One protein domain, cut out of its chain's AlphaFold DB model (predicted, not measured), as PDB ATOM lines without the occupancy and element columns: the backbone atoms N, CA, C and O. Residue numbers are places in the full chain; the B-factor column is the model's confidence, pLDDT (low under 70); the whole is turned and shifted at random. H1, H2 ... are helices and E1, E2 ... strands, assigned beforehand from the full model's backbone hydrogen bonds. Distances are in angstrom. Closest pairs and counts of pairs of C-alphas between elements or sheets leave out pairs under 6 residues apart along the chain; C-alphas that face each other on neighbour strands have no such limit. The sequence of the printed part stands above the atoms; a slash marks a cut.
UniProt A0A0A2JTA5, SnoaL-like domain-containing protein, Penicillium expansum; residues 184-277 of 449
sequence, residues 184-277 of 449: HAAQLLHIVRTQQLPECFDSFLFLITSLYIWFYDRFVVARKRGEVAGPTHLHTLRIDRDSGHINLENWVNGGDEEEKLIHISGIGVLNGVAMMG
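AT A GLANCE: This is residues 184 to 277 of the 449 residues of the protein "SnoaL-like domain-containing protein" of Penicillium expansum (UniProt A0A0A2JTA5). What is the shape? The long helix H2 runs along the length of the domain, H1 packs at a steep tilt on its residues 202 to 213, and a small ribbon of two parallel strands, E1 and E2, stands off from H2, with the short helix H3 in the crossover from E1 to E2 and touching no other helix. Residues 194 to 201 stick out, and residues 265 to 277 form a tail without named elements. What is its make-up? The 94 printed residues hold H1, H2, E1, H3 and E2 in that order, mostly helix. The whole is compact, with a radius of gyration of the C-alphas of 14.2 A and spans of 45 by 30 by 20 A.

IN THESE COORDINATES: Where are the strands? E1 is residues 235 to 238, and E2, residues 260 to 264, ends with its C-alpha at (15.741, -18.507, -8.758). Where are the helices? H2, residues 202 to 227, measures 36.7 A from first to last C-alpha. H1 is residues 184 to 194, 15.3 A, with C-alpha 184 at (26.850, -18.385, -11.026), and H3 is residues 245 to 252, 10.5 A.

HOW THE PARTS SIT: How do the strands pair? E1 and E2 are parallel at 31 degrees, with N 237 and O 261 within hydrogen-bond range at 2.8 A. E1, H3 and E2 form a strand-helix-strand unit, parallel neighbours with a helix between along the chain, and its crossover is right-handed. How do the helices stand? H1 and H2 touch, closest at the C-alphas of Ala 185 and Thr 209, 4.8 A, at a steep tilt of 50 degrees, opposite ways. H2 is apart from H3 and E2. Are the helix backbones complete? Every O i to N i+4 pair is within hydrogen-bond range in H1 and H3, and 19 of 22 in H2.

THE WHOLE: How far does it reach? The two C-alphas farthest apart, those of Cys 200 and Gly 230, are 45.8 A apart. Is it continuous? The printed part has no cut, and the four links are short. Where is confidence low? Residues 225 to 233, 242 to 246, 258 and 273 to 277 are under 70 in pLDDT.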
ATOM      1  N   HIS A 184      25.942 -18.131 -12.147       91.75
ATOM      2  CA  HIS A 184      26.850 -18.385 -11.026       91.75
ATOM      3  C   HIS A 184      26.358 -17.776  -9.708       91.75
ATOM      4  O   HIS A 184      26.457 -18.420  -8.665       91.75
ATOM      5  N   ALA A 185      25.781 -16.570  -9.735       94.88
ATOM      6  CA  ALA A 185      25.190 -15.956  -8.549       94.88
ATOM      7  C   ALA A 185      23.990 -16.757  -8.019       94.88
ATOM      8  O   ALA A 185      23.877 -16.968  -6.811       94.88
ATOM      9  N   ALA A 186      23.128 -17.243  -8.912       93.06
ATOM     10  CA  ALA A 186      21.970 -18.057  -8.564       93.06
ATOM     11  C   ALA A 186      22.369 -19.436  -8.007       93.06
ATOM     12  O   ALA A 186      21.813 -19.872  -6.999       93.06
ATOM     13  N   GLN A 187      23.356 -20.095  -8.617       90.19
ATOM     14  CA  GLN A 187      23.904 -21.376  -8.155       90.19
ATOM     15  C   GLN A 187      24.602 -21.243  -6.797       90.19
ATOM     16  O   GLN A 187      24.359 -22.046  -5.900       90.19
ATOM     17  N   LEU A 188      25.407 -20.195  -6.598       91.12
ATOM     18  CA  LEU A 188      26.053 -19.939  -5.311       91.12
ATOM     19  C   LEU A 188      25.028 -19.671  -4.205       91.12
ATOM     20  O   LEU A 188      25.127 -20.239  -3.117       91.12
ATOM     21  N   LEU A 189      24.010 -18.858  -4.498       91.56
ATOM     22  CA  LEU A 189      22.905 -18.625  -3.575       91.56
ATOM     23  C   LEU A 189      22.175 -19.931  -3.237       91.56
ATOM     24  O   LEU A 189      21.809 -20.140  -2.081       91.56
ATOM     25  N   HIS A 190      21.973 -20.815  -4.216       88.50
ATOM     26  CA  HIS A 190      21.380 -22.127  -3.985       88.50
ATOM     27  C   HIS A 190      22.226 -22.961  -3.016       88.50
ATOM     28  O   HIS A 190      21.694 -23.369  -1.985       88.50
ATOM     29  N   ILE A 191      23.529 -23.117  -3.282       86.44
ATOM     30  CA  ILE A 191      24.466 -23.879  -2.436       86.44
ATOM     31  C   ILE A 191      24.432 -23.374  -0.986       86.44
ATOM     32  O   ILE A 191      24.217 -24.160  -0.064       86.44
ATOM     33  N   VAL A 192      24.576 -22.058  -0.784       87.94
ATOM     34  CA  VAL A 192      24.572 -21.429   0.551       87.94
ATOM     35  C   VAL A 192      23.229 -21.611   1.266       87.94
ATOM     36  O   VAL A 192      23.182 -21.720   2.489       87.94
ATOM     37  N   ARG A 193      22.111 -21.661   0.535       86.00
ATOM     38  CA  ARG A 193      20.775 -21.833   1.129       86.00
ATOM     39  C   ARG A 193      20.412 -23.284   1.434       86.00
ATOM     40  O   ARG A 193      19.548 -23.502   2.277       86.00
ATOM     41  N   THR A 194      20.985 -24.254   0.724       82.94
ATOM     42  CA  THR A 194      20.648 -25.679   0.890       82.94
ATOM     43  C   THR A 194      21.605 -26.447   1.789       82.94
ATOM     44  O   THR A 194      21.331 -27.603   2.108       82.94
ATOM     45  N   GLN A 195      22.728 -25.850   2.181       80.88
ATOM     46  CA  GLN A 195      23.654 -26.471   3.124       80.88
ATOM     47  C   GLN A 195      23.026 -26.650   4.515       80.88
ATOM     48  O   GLN A 195      22.174 -25.868   4.934       80.88
ATOM     49  N   GLN A 196      23.472 -27.674   5.244       75.81
ATOM     50  CA  GLN A 196      22.940 -27.983   6.577       75.81
ATOM     51  C   GLN A 196      23.467 -27.045   7.667       75.81
ATOM     52  O   GLN A 196      22.723 -26.698   8.580       75.81
ATOM     53  N   LEU A 197      24.739 -26.647   7.576       76.31
ATOM     54  CA  LEU A 197      25.406 -25.788   8.549       76.31
ATOM     55  C   LEU A 197      26.032 -24.586   7.832       76.31
ATOM     56  O   LEU A 197      26.644 -24.778   6.782       76.31
ATOM     57  N   PRO A 198      25.879 -23.363   8.369       77.06
ATOM     58  CA  PRO A 198      26.545 -22.188   7.832       77.06
ATOM     59  C   PRO A 198      28.035 -22.192   8.187       77.06
ATOM     60  O   PRO A 198      28.427 -22.500   9.312       77.06
ATOM     61  N   GLU A 199      28.858 -21.783   7.235       80.62
ATOM     62  CA  GLU A 199      30.285 -21.534   7.386       80.62
ATOM     63  C   GLU A 199      30.567 -20.040   7.591       80.62
ATOM     64  O   GLU A 199      29.744 -19.164   7.299       80.62
ATOM     65  N   CYS A 200      31.766 -19.718   8.078       78.75
ATOM     66  CA  CYS A 200      32.117 -18.366   8.523       78.75
ATOM     67  C   CYS A 200      32.031 -17.287   7.425       78.75
ATOM     68  O   CYS A 200      31.764 -16.125   7.731       78.75
ATOM     69  N   PHE A 201      32.212 -17.647   6.151       82.81
ATOM     70  CA  PHE A 201      32.177 -16.710   5.021       82.81
ATOM     71  C   PHE A 201      30.843 -16.699   4.257       82.81
ATOM     72  O   PHE A 201      30.670 -15.884   3.348       82.81
ATOM     73  N   ASP A 202      29.862 -17.524   4.628       85.94
ATOM     74  CA  ASP A 202      28.600 -17.620   3.882       85.94
ATOM     75  C   ASP A 202      27.781 -16.333   3.904       85.94
ATOM     76  O   ASP A 202      27.146 -15.991   2.909       85.94
ATOM     77  N   SER A 203      27.852 -15.567   4.995       88.06
ATOM     78  CA  SER A 203      27.201 -14.251   5.077       88.06
ATOM     79  C   SER A 203      27.722 -13.296   3.998       88.06
ATOM     80  O   SER A 203      26.962 -12.523   3.411       88.06
ATOM     81  N   PHE A 204      29.018 -13.378   3.686       88.06
ATOM     82  CA  PHE A 204      29.648 -12.568   2.649       88.06
ATOM     83  C   PHE A 204      29.292 -13.063   1.240       88.06
ATOM     84  O   PHE A 204      28.968 -12.253   0.368       88.06
ATOM     85  N   LEU A 205      29.284 -14.383   1.026       91.62
ATOM     86  CA  LEU A 205      28.846 -14.989  -0.237       91.62
ATOM     87  C   LEU A 205      27.387 -14.639  -0.547       91.62
ATOM     88  O   LEU A 205      27.059 -14.235  -1.665       91.62
ATOM     89  N   PHE A 206      26.521 -14.731   0.463       91.25
ATOM     90  CA  PHE A 206      25.115 -14.363   0.367       91.25
ATOM     91  C   PHE A 206      24.944 -12.886   0.002       91.25
ATOM     92  O   PHE A 206      24.149 -12.560  -0.879       91.25
ATOM     93  N   LEU A 207      25.711 -11.988   0.628       90.38
ATOM     94  CA  LEU A 207      25.662 -10.560   0.322       90.38
ATOM     95  C   LEU A 207      26.043 -10.281  -1.139       90.38
ATOM     96  O   LEU A 207      25.283  -9.631  -1.854       90.38
ATOM     97  N   ILE A 208      27.193 -10.779  -1.603       91.44
ATOM     98  CA  ILE A 208      27.681 -10.506  -2.966       91.44
ATOM     99  C   ILE A 208      26.722 -11.053  -4.026       91.44
ATOM    100  O   ILE A 208      26.404 -10.352  -4.987       91.44
ATOM    101  N   THR A 209      26.246 -12.285  -3.848       93.69
ATOM    102  CA  THR A 209      25.301 -12.916  -4.781       93.69
ATOM    103  C   THR A 209      23.977 -12.170  -4.830       93.69
ATOM    104  O   THR A 209      23.498 -11.850  -5.916       93.69
ATOM    105  N   SER A 210      23.422 -11.819  -3.667       93.00
ATOM    106  CA  SER A 210      22.165 -11.072  -3.570       93.00
ATOM    107  C   SER A 210      22.271  -9.700  -4.227       93.00
ATOM    108  O   SER A 210      21.379  -9.312  -4.980       93.00
ATOM    109  N   LEU A 211      23.375  -8.981  -4.002       92.75
ATOM    110  CA  LEU A 211      23.609  -7.681  -4.629       92.75
ATOM    111  C   LEU A 211      23.747  -7.801  -6.148       92.75
ATOM    112  O   LEU A 211      23.153  -7.004  -6.869       92.75
ATOM    113  N   TYR A 212      24.481  -8.799  -6.648       95.62
ATOM    114  CA  TYR A 212      24.599  -9.014  -8.089       95.62
ATOM    115  C   TYR A 212      23.238  -9.318  -8.733       95.62
ATOM    116  O   TYR A 212      22.869  -8.676  -9.717       95.62
ATOM    117  N   ILE A 213      22.467 -10.249  -8.155       95.38
ATOM    118  CA  ILE A 213      21.119 -10.599  -8.635       95.38
ATOM    119  C   ILE A 213      20.218  -9.361  -8.627       95.38
ATOM    120  O   ILE A 213      19.517  -9.108  -9.605       95.38
ATOM    121  N   TRP A 214      20.275  -8.555  -7.565       92.69
ATOM    122  CA  TRP A 214      19.516  -7.312  -7.464       92.69
ATOM    123  C   TRP A 214      19.893  -6.298  -8.549       92.69
ATOM    124  O   TRP A 214      19.010  -5.715  -9.173       92.69
ATOM    125  N   PHE A 215      21.188  -6.100  -8.813       92.94
ATOM    126  CA  PHE A 215      21.644  -5.207  -9.879       92.94
ATOM    127  C   PHE A 215      21.194  -5.681 -11.261       92.94
ATOM    128  O   PHE A 215      20.751  -4.862 -12.069       92.94
ATOM    129  N   TYR A 216      21.270  -6.986 -11.520       94.75
ATOM    130  CA  TYR A 216      20.804  -7.568 -12.773       94.75
ATOM    131  C   TYR A 216      19.290  -7.376 -12.948       94.75
ATOM    132  O   TYR A 216      18.842  -6.892 -13.987       94.75
ATOM    133  N   ASP A 217      18.494  -7.696 -11.926       91.69
ATOM    134  CA  ASP A 217      17.039  -7.512 -11.951       91.69
ATOM    135  C   ASP A 217      16.666  -6.035 -12.175       91.69
ATOM    136  O   ASP A 217      15.873  -5.698 -13.058       91.69
ATOM    137  N   ARG A 218      17.331  -5.128 -11.455       89.00
ATOM    138  CA  ARG A 218      17.099  -3.682 -11.540       89.00
ATOM    139  C   ARG A 218      17.454  -3.079 -12.898       89.00
ATOM    140  O   ARG A 218      16.730  -2.201 -13.356       89.00
ATOM    141  N   PHE A 219      18.581  -3.454 -13.499       90.19
ATOM    142  CA  PHE A 219      19.092  -2.763 -14.694       90.19
ATOM    143  C   PHE A 219      18.832  -3.507 -15.999       90.19
ATOM    144  O   PHE A 219      18.683  -2.865 -17.036       90.19
ATOM    145  N   VAL A 220      18.723  -4.833 -15.958       90.06
ATOM    146  CA  VAL A 220      18.490  -5.649 -17.155       90.06
ATOM    147  C   VAL A 220      17.018  -6.032 -17.264       90.06
ATOM    148  O   VAL A 220      16.393  -5.768 -18.290       90.06
ATOM    149  N   VAL A 221      16.428  -6.609 -16.210       86.56
ATOM    150  CA  VAL A 221      15.040  -7.113 -16.263       86.56
ATOM    151  C   VAL A 221      14.023  -5.968 -16.270       86.56
ATOM    152  O   VAL A 221      13.109  -5.971 -17.097       86.56
ATOM    153  N   ALA A 222      14.192  -4.965 -15.402       82.06
ATOM    154  CA  ALA A 222      13.267  -3.828 -15.320       82.06
ATOM    155  C   ALA A 222      13.211  -3.011 -16.619       82.06
ATOM    156  O   ALA A 222      12.130  -2.611 -17.047       82.06
ATOM    157  N   ARG A 223      14.364  -2.810 -17.274       77.81
ATOM    158  CA  ARG A 223      14.450  -2.080 -18.547       77.81
ATOM    159  C   ARG A 223      13.641  -2.783 -19.640       77.81
ATOM    160  O   ARG A 223      12.812  -2.154 -20.283       77.81
ATOM    161  N   LYS A 224      13.803  -4.103 -19.765       72.75
ATOM    162  CA  LYS A 224      13.137  -4.917 -20.793       72.75
ATOM    163  C   LYS A 224      11.625  -5.020 -20.608       72.75
ATOM    164  O   LYS A 224      10.876  -4.944 -21.575       72.75
ATOM    165  N   ARG A 225      11.134  -5.141 -19.370       66.25
ATOM    166  CA  ARG A 225       9.678  -5.151 -19.121       66.25
ATOM    167  C   ARG A 225       9.006  -3.799 -19.348       66.25
ATOM    168  O   ARG A 225       7.812  -3.777 -19.617       66.25
ATOM    169  N   GLY A 226       9.748  -2.695 -19.254       55.16
ATOM    170  CA  GLY A 226       9.257  -1.379 -19.669       55.16
ATOM    171  C   GLY A 226       9.044  -1.262 -21.184       55.16
ATOM    172  O   GLY A 226       8.277  -0.408 -21.617       55.16
ATOM    173  N   GLU A 227       9.690  -2.127 -21.975       53.31
ATOM    174  CA  GLU A 227       9.662  -2.116 -23.444       53.31
ATOM    175  C   GLU A 227       8.628  -3.103 -24.030       53.31
ATOM    176  O   GLU A 227       8.053  -2.831 -25.083       53.31
ATOM    177  N   VAL A 228       8.326  -4.214 -23.342       54.66
ATOM    178  CA  VAL A 228       7.425  -5.273 -23.843       54.66
ATOM    179  C   VAL A 228       6.034  -5.181 -23.200       54.66
ATOM    180  O   VAL A 228       5.769  -5.748 -22.140       54.66
ATOM    181  N   ALA A 229       5.110  -4.480 -23.863       41.66
ATOM    182  CA  ALA A 229       3.689  -4.466 -23.516       41.66
ATOM    183  C   ALA A 229       2.929  -5.578 -24.270       41.66
ATOM    184  O   ALA A 229       2.453  -5.363 -25.383       41.66
ATOM    185  N   GLY A 230       2.786  -6.768 -23.677       51.25
ATOM    186  CA  GLY A 230       1.892  -7.806 -24.211       51.25
ATOM    187  C   GLY A 230       1.978  -9.163 -23.496       51.25
ATOM    188  O   GLY A 230       3.033  -9.497 -22.960       51.25
ATOM    189  N   PRO A 231       0.889  -9.962 -23.463       48.94
ATOM    190  CA  PRO A 231       0.887 -11.293 -22.867       48.94
ATOM    191  C   PRO A 231       1.412 -12.318 -23.881       48.94
ATOM    192  O   PRO A 231       0.641 -12.959 -24.593       48.94
ATOM    193  N   THR A 232       2.729 -12.466 -23.977       54.78
ATOM    194  CA  THR A 232       3.356 -13.590 -24.684       54.78
ATOM    195  C   THR A 232       3.424 -14.822 -23.777       54.78
ATOM    196  O   THR A 232       3.441 -14.716 -22.550       54.78
ATOM    197  N   HIS A 233       3.410 -16.017 -24.372       58.44
ATOM    198  CA  HIS A 233       3.549 -17.300 -23.678       58.44
ATOM    199  C   HIS A 233       4.952 -17.430 -23.065       58.44
ATOM    200  O   HIS A 233       5.837 -18.051 -23.642       58.44
ATOM    201  N   LEU A 234       5.177 -16.811 -21.905       70.62
ATOM    202  CA  LEU A 234       6.487 -16.826 -21.266       70.62
ATOM    203  C   LEU A 234       6.747 -18.161 -20.560       70.62
ATOM    204  O   LEU A 234       5.955 -18.617 -19.729       70.62
ATOM    205  N   HIS A 235       7.897 -18.761 -20.841       78.06
ATOM    206  CA  HIS A 235       8.357 -19.997 -20.223       78.06
ATOM    207  C   HIS A 235       9.309 -19.716 -19.060       78.06
ATOM    208  O   HIS A 235      10.270 -18.963 -19.187       78.06
ATOM    209  N   THR A 236       9.096 -20.359 -17.915       84.56
ATOM    210  CA  THR A 236      10.000 -20.213 -16.767       84.56
ATOM    211  C   THR A 236      11.326 -20.934 -17.007       84.56
ATOM    212  O   THR A 236      11.348 -22.151 -17.189       84.56
ATOM    213  N   LEU A 237      12.437 -20.198 -16.942       87.88
ATOM    214  CA  LEU A 237      13.800 -20.723 -16.972       87.88
ATOM    215  C   LEU A 237      14.396 -20.681 -15.562       87.88
ATOM    216  O   LEU A 237      14.560 -19.610 -14.974       87.88
ATOM    217  N   ARG A 238      14.727 -21.850 -15.010       87.88
ATOM    218  CA  ARG A 238      15.258 -21.978 -13.647       87.88
ATOM    219  C   ARG A 238      16.779 -22.063 -13.655       87.88
ATOM    220  O   ARG A 238      17.323 -23.130 -13.901       87.88
ATOM    221  N   ILE A 239      17.451 -20.960 -13.354       89.38
ATOM    222  CA  ILE A 239      18.907 -20.834 -13.542       89.38
ATOM    223  C   ILE A 239      19.752 -21.309 -12.351       89.38
ATOM    224  O   ILE A 239      20.963 -21.449 -12.472       89.38
ATOM    225  N   ASP A 240      19.131 -21.550 -11.194       85.06
ATOM    226  CA  ASP A 240      19.819 -21.952  -9.958       85.06
ATOM    227  C   ASP A 240      20.026 -23.468  -9.817       85.06
ATOM    228  O   ASP A 240      20.681 -23.922  -8.882       85.06
ATOM    229  N   ARG A 241      19.448 -24.255 -10.728       78.44
ATOM    230  CA  ARG A 241      19.550 -25.718 -10.763       78.44
ATOM    231  C   ARG A 241      20.071 -26.163 -12.119       78.44
ATOM    232  O   ARG A 241      19.944 -25.423 -13.091       78.44
ATOM    233  N   ASP A 242      20.589 -27.384 -12.176       64.06
ATOM    234  CA  ASP A 242      21.076 -28.009 -13.405       64.06
ATOM    235  C   ASP A 242      19.900 -28.355 -14.340       64.06
ATOM    236  O   ASP A 242      19.375 -29.468 -14.378       64.06
ATOM    237  N   SER A 243      19.360 -27.334 -14.999       52.12
ATOM    238  CA  SER A 243      18.154 -27.404 -15.815       52.12
ATOM    239  C   SER A 243      18.527 -27.489 -17.293       52.12
ATOM    240  O   SER A 243      18.368 -26.536 -18.040       52.12
ATOM    241  N   GLY A 244      19.027 -28.650 -17.723       59.41
ATOM    242  CA  GLY A 244      19.271 -28.966 -19.136       59.41
ATOM    243  C   GLY A 244      20.172 -27.952 -19.847       59.41
ATOM    244  O   GLY A 244      19.677 -26.994 -20.441       59.41
ATOM    245  N   HIS A 245      21.486 -28.207 -19.840       62.66
ATOM    246  CA  HIS A 245      22.548 -27.332 -20.361       62.66
ATOM    247  C   HIS A 245      22.210 -26.561 -21.651       62.66
ATOM    248  O   HIS A 245      22.524 -25.380 -21.746       62.66
ATOM    249  N   ILE A 246      21.501 -27.186 -22.596       63.62
ATOM    250  CA  ILE A 246      21.128 -26.601 -23.893       63.62
ATOM    251  C   ILE A 246      20.251 -25.341 -23.744       63.62
ATOM    252  O   ILE A 246      20.481 -24.345 -24.424       63.62
ATOM    253  N   ASN A 247      19.263 -25.339 -22.843       76.56
ATOM    254  CA  ASN A 247      18.362 -24.189 -22.677       76.56
ATOM    255  C   ASN A 247      19.061 -23.003 -21.999       76.56
ATOM    256  O   ASN A 247      18.782 -21.850 -22.325       76.56
ATOM    257  N   LEU A 248      19.967 -23.289 -21.059       83.19
ATOM    258  CA  LEU A 248      20.776 -22.278 -20.380       83.19
ATOM    259  C   LEU A 248      21.802 -21.662 -21.331       83.19
ATOM    260  O   LEU A 248      21.927 -20.442 -21.371       83.19
ATOM    261  N   GLU A 249      22.494 -22.485 -22.117       84.06
ATOM    262  CA  GLU A 249      23.479 -22.031 -23.101       84.06
ATOM    263  C   GLU A 249      22.828 -21.165 -24.185       84.06
ATOM    264  O   GLU A 249      23.308 -20.065 -24.467       84.06
ATOM    265  N   ASN A 250      21.677 -21.595 -24.718       85.88
ATOM    266  CA  ASN A 250      20.900 -20.798 -25.667       85.88
ATOM    267  C   ASN A 250      20.523 -19.432 -25.078       85.88
ATOM    268  O   ASN A 250      20.760 -18.408 -25.717       85.88
ATOM    269  N   TRP A 251      20.015 -19.396 -23.842       88.81
ATOM    270  CA  TRP A 251      19.658 -18.143 -23.173       88.81
ATOM    271  C   TRP A 251      20.870 -17.239 -22.911       88.81
ATOM    272  O   TRP A 251      20.812 -16.037 -23.176       88.81
ATOM    273  N   VAL A 252      22.001 -17.789 -22.454       89.12
ATOM    274  CA  VAL A 252      23.256 -17.034 -22.273       89.12
ATOM    275  C   VAL A 252      23.681 -16.386 -23.590       89.12
ATOM    276  O   VAL A 252      24.008 -15.195 -23.607       89.12
ATOM    277  N   ASN A 253      23.565 -17.107 -24.703       89.06
ATOM    278  CA  ASN A 253      23.885 -16.612 -26.041       89.06
ATOM    279  C   ASN A 253      22.834 -15.640 -26.619       89.06
ATOM    280  O   ASN A 253      23.045 -15.089 -27.695       89.06
ATOM    281  N   GLY A 254      21.746 -15.360 -25.889       82.62
ATOM    282  CA  GLY A 254      20.694 -14.412 -26.275       82.62
ATOM    283  C   GLY A 254      19.512 -15.036 -27.023       82.62
ATOM    284  O   GLY A 254      18.627 -14.308 -27.460       82.62
ATOM    285  N   GLY A 255      19.478 -16.362 -27.165       78.88
ATOM    286  CA  GLY A 255      18.346 -17.090 -27.735       78.88
ATOM    287  C   GLY A 255      17.124 -17.063 -26.815       78.88
ATOM    288  O   GLY A 255      17.253 -17.204 -25.597       78.88
ATOM    289  N   ASP A 256      15.944 -16.883 -27.411       71.19
ATOM    290  CA  ASP A 256      14.625 -16.883 -26.758       71.19
ATOM    291  C   ASP A 256      14.508 -15.935 -25.548       71.19
ATOM    292  O   ASP A 256      13.678 -16.145 -24.666       71.19
ATOM    293  N   GLU A 257      15.346 -14.896 -25.463       70.50
ATOM    294  CA  GLU A 257      15.470 -14.064 -24.259       70.50
ATOM    295  C   GLU A 257      14.152 -13.366 -23.878       70.50
ATOM    296  O   GLU A 257      13.838 -13.242 -22.693       70.50
ATOM    297  N   GLU A 258      13.359 -12.964 -24.871       68.25
ATOM    298  CA  GLU A 258      12.056 -12.308 -24.689       68.25
ATOM    299  C   GLU A 258      10.943 -13.276 -24.254       68.25
ATOM    300  O   GLU A 258       9.891 -12.842 -23.788       68.25
ATOM    301  N   GLU A 259      11.183 -14.586 -24.344       70.50
ATOM    302  CA  GLU A 259      10.209 -15.632 -24.025       70.50
ATOM    303  C   GLU A 259      10.474 -16.312 -22.672       70.50
ATOM    304  O   GLU A 259       9.743 -17.233 -22.296       70.50
ATOM    305  N   LYS A 260      11.506 -15.898 -21.915       78.12
ATOM    306  CA  LYS A 260      11.883 -16.553 -20.647       78.12
ATOM    307  C   LYS A 260      11.603 -15.706 -19.403       78.12
ATOM    308  O   LYS A 260      12.065 -14.578 -19.261       78.12
ATOM    309  N   LEU A 261      10.937 -16.313 -18.419       85.06
ATOM    310  CA  LEU A 261      10.864 -15.819 -17.041       85.06
ATOM    311  C   LEU A 261      11.996 -16.422 -16.216       85.06
ATOM    312  O   LEU A 261      11.991 -17.619 -15.934       85.06
ATOM    313  N   ILE A 262      12.947 -15.594 -15.795       89.50
ATOM    314  CA  ILE A 262      14.085 -16.055 -14.996       89.50
ATOM    315  C   ILE A 262      13.630 -16.337 -13.569       89.50
ATOM    316  O   ILE A 262      13.142 -15.442 -12.884       89.50
ATOM    317  N   HIS A 263      13.799 -17.576 -13.119       89.06
ATOM    318  CA  HIS A 263      13.420 -18.024 -11.786       89.06
ATOM    319  C   HIS A 263      14.636 -18.505 -10.992       89.06
ATOM    320  O   HIS A 263      15.427 -19.313 -11.482       89.06
ATOM    321  N   ILE A 264      14.716 -18.088  -9.725       90.75
ATOM    322  CA  ILE A 264      15.741 -18.507  -8.758       90.75
ATOM    323  C   ILE A 264      15.049 -19.045  -7.496       90.75
ATOM    324  O   ILE A 264      14.185 -18.378  -6.921       90.75
ATOM    325  N   SER A 265      15.394 -20.249  -7.025       84.31
ATOM    326  CA  SER A 265      14.804 -20.801  -5.789       84.31
ATOM    327  C   SER A 265      15.046 -19.897  -4.578       84.31
ATOM    328  O   SER A 265      16.164 -19.468  -4.319       84.31
ATOM    329  N   GLY A 266      13.997 -19.651  -3.791       80.31
ATOM    330  CA  GLY A 266      14.061 -18.769  -2.618       80.31
ATOM    331  C   GLY A 266      13.958 -17.274  -2.939       80.31
ATOM    332  O   GLY A 266      13.792 -16.489  -2.013       80.31
ATOM    333  N   ILE A 267      14.007 -16.901  -4.220       86.00
ATOM    334  CA  ILE A 267      13.790 -15.540  -4.724       86.00
ATOM    335  C   ILE A 267      12.464 -15.453  -5.495       86.00
ATOM    336  O   ILE A 267      11.674 -14.544  -5.271       86.00
ATOM    337  N   GLY A 268      12.190 -16.428  -6.365       85.62
ATOM    338  CA  GLY A 268      11.050 -16.416  -7.276       85.62
ATOM    339  C   GLY A 268      11.438 -15.937  -8.674       85.62
ATOM    340  O   GLY A 268      12.573 -16.134  -9.114       85.62
ATOM    341  N   VAL A 269      10.473 -15.364  -9.394       88.00
ATOM    342  CA  VAL A 269      10.669 -14.853 -10.757       88.00
ATOM    343  C   VAL A 269      11.201 -13.427 -10.706       88.00
ATOM    344  O   VAL A 269      10.564 -12.557 -10.114       88.00
ATOM    345  N   LEU A 270      12.326 -13.185 -11.376       88.50
ATOM    346  CA  LEU A 270      12.857 -11.843 -11.586       88.50
ATOM    347  C   LEU A 270      11.871 -11.044 -12.444       88.50
ATOM    348  O   LEU A 270      11.463 -11.458 -13.538       88.50
ATOM    349  N   ASN A 271      11.424  -9.915 -11.916       82.38
ATOM    350  CA  ASN A 271      10.346  -9.130 -12.500       82.38
ATOM    351  C   ASN A 271      10.716  -7.655 -12.671       82.38
ATOM    352  O   ASN A 271       9.871  -6.887 -13.128       82.38
ATOM    353  N   GLY A 272      11.942  -7.255 -12.331       73.38
ATOM    354  CA  GLY A 272      12.391  -5.866 -12.381       73.38
ATOM    355  C   GLY A 272      11.650  -4.936 -11.420       73.38
ATOM    356  O   GLY A 272      11.924  -3.736 -11.383       73.38
ATOM    357  N   VAL A 273      10.710  -5.467 -10.633       64.75
ATOM    358  CA  VAL A 273      10.096  -4.762  -9.518       64.75
ATOM    359  C   VAL A 273      11.074  -4.954  -8.383       64.75
ATOM    360  O   VAL A 273      11.212  -6.069  -7.889       64.75
ATOM    361  N   ALA A 274      11.783  -3.875  -8.032       49.56
ATOM    362  CA  ALA A 274      12.776  -3.854  -6.965       49.56
ATOM    363  C   ALA A 274      12.368  -4.829  -5.857       49.56
ATOM    364  O   ALA A 274      11.308  -4.643  -5.262       49.56
ATOM    365  N   MET A 275      13.154  -5.892  -5.663       43.28
ATOM    366  CA  MET A 275      12.829  -6.981  -4.745       43.28
ATOM    367  C   MET A 275      12.688  -6.478  -3.305       43.28
ATOM    368  O   MET A 275      13.639  -6.496  -2.533       43.28
ATOM    369  N   MET A 276      11.487  -5.988  -2.993       37.16
ATOM    370  CA  MET A 276      10.909  -5.616  -1.706       37.16
ATOM    371  C   MET A 276       9.409  -5.338  -1.919       37.16
ATOM    372  O   MET A 276       9.000  -4.190  -2.005       37.16
ATOM    373  N   GLY A 277       8.598  -6.400  -1.998       27.44
ATOM    374  CA  GLY A 277       7.144  -6.384  -1.762       27.44
ATOM    375  C   GLY A 277       6.246  -5.454  -2.613       27.44
ATOM    376  O   GLY A 277       6.692  -4.545  -3.309       27.44
TER     377      GLY A 277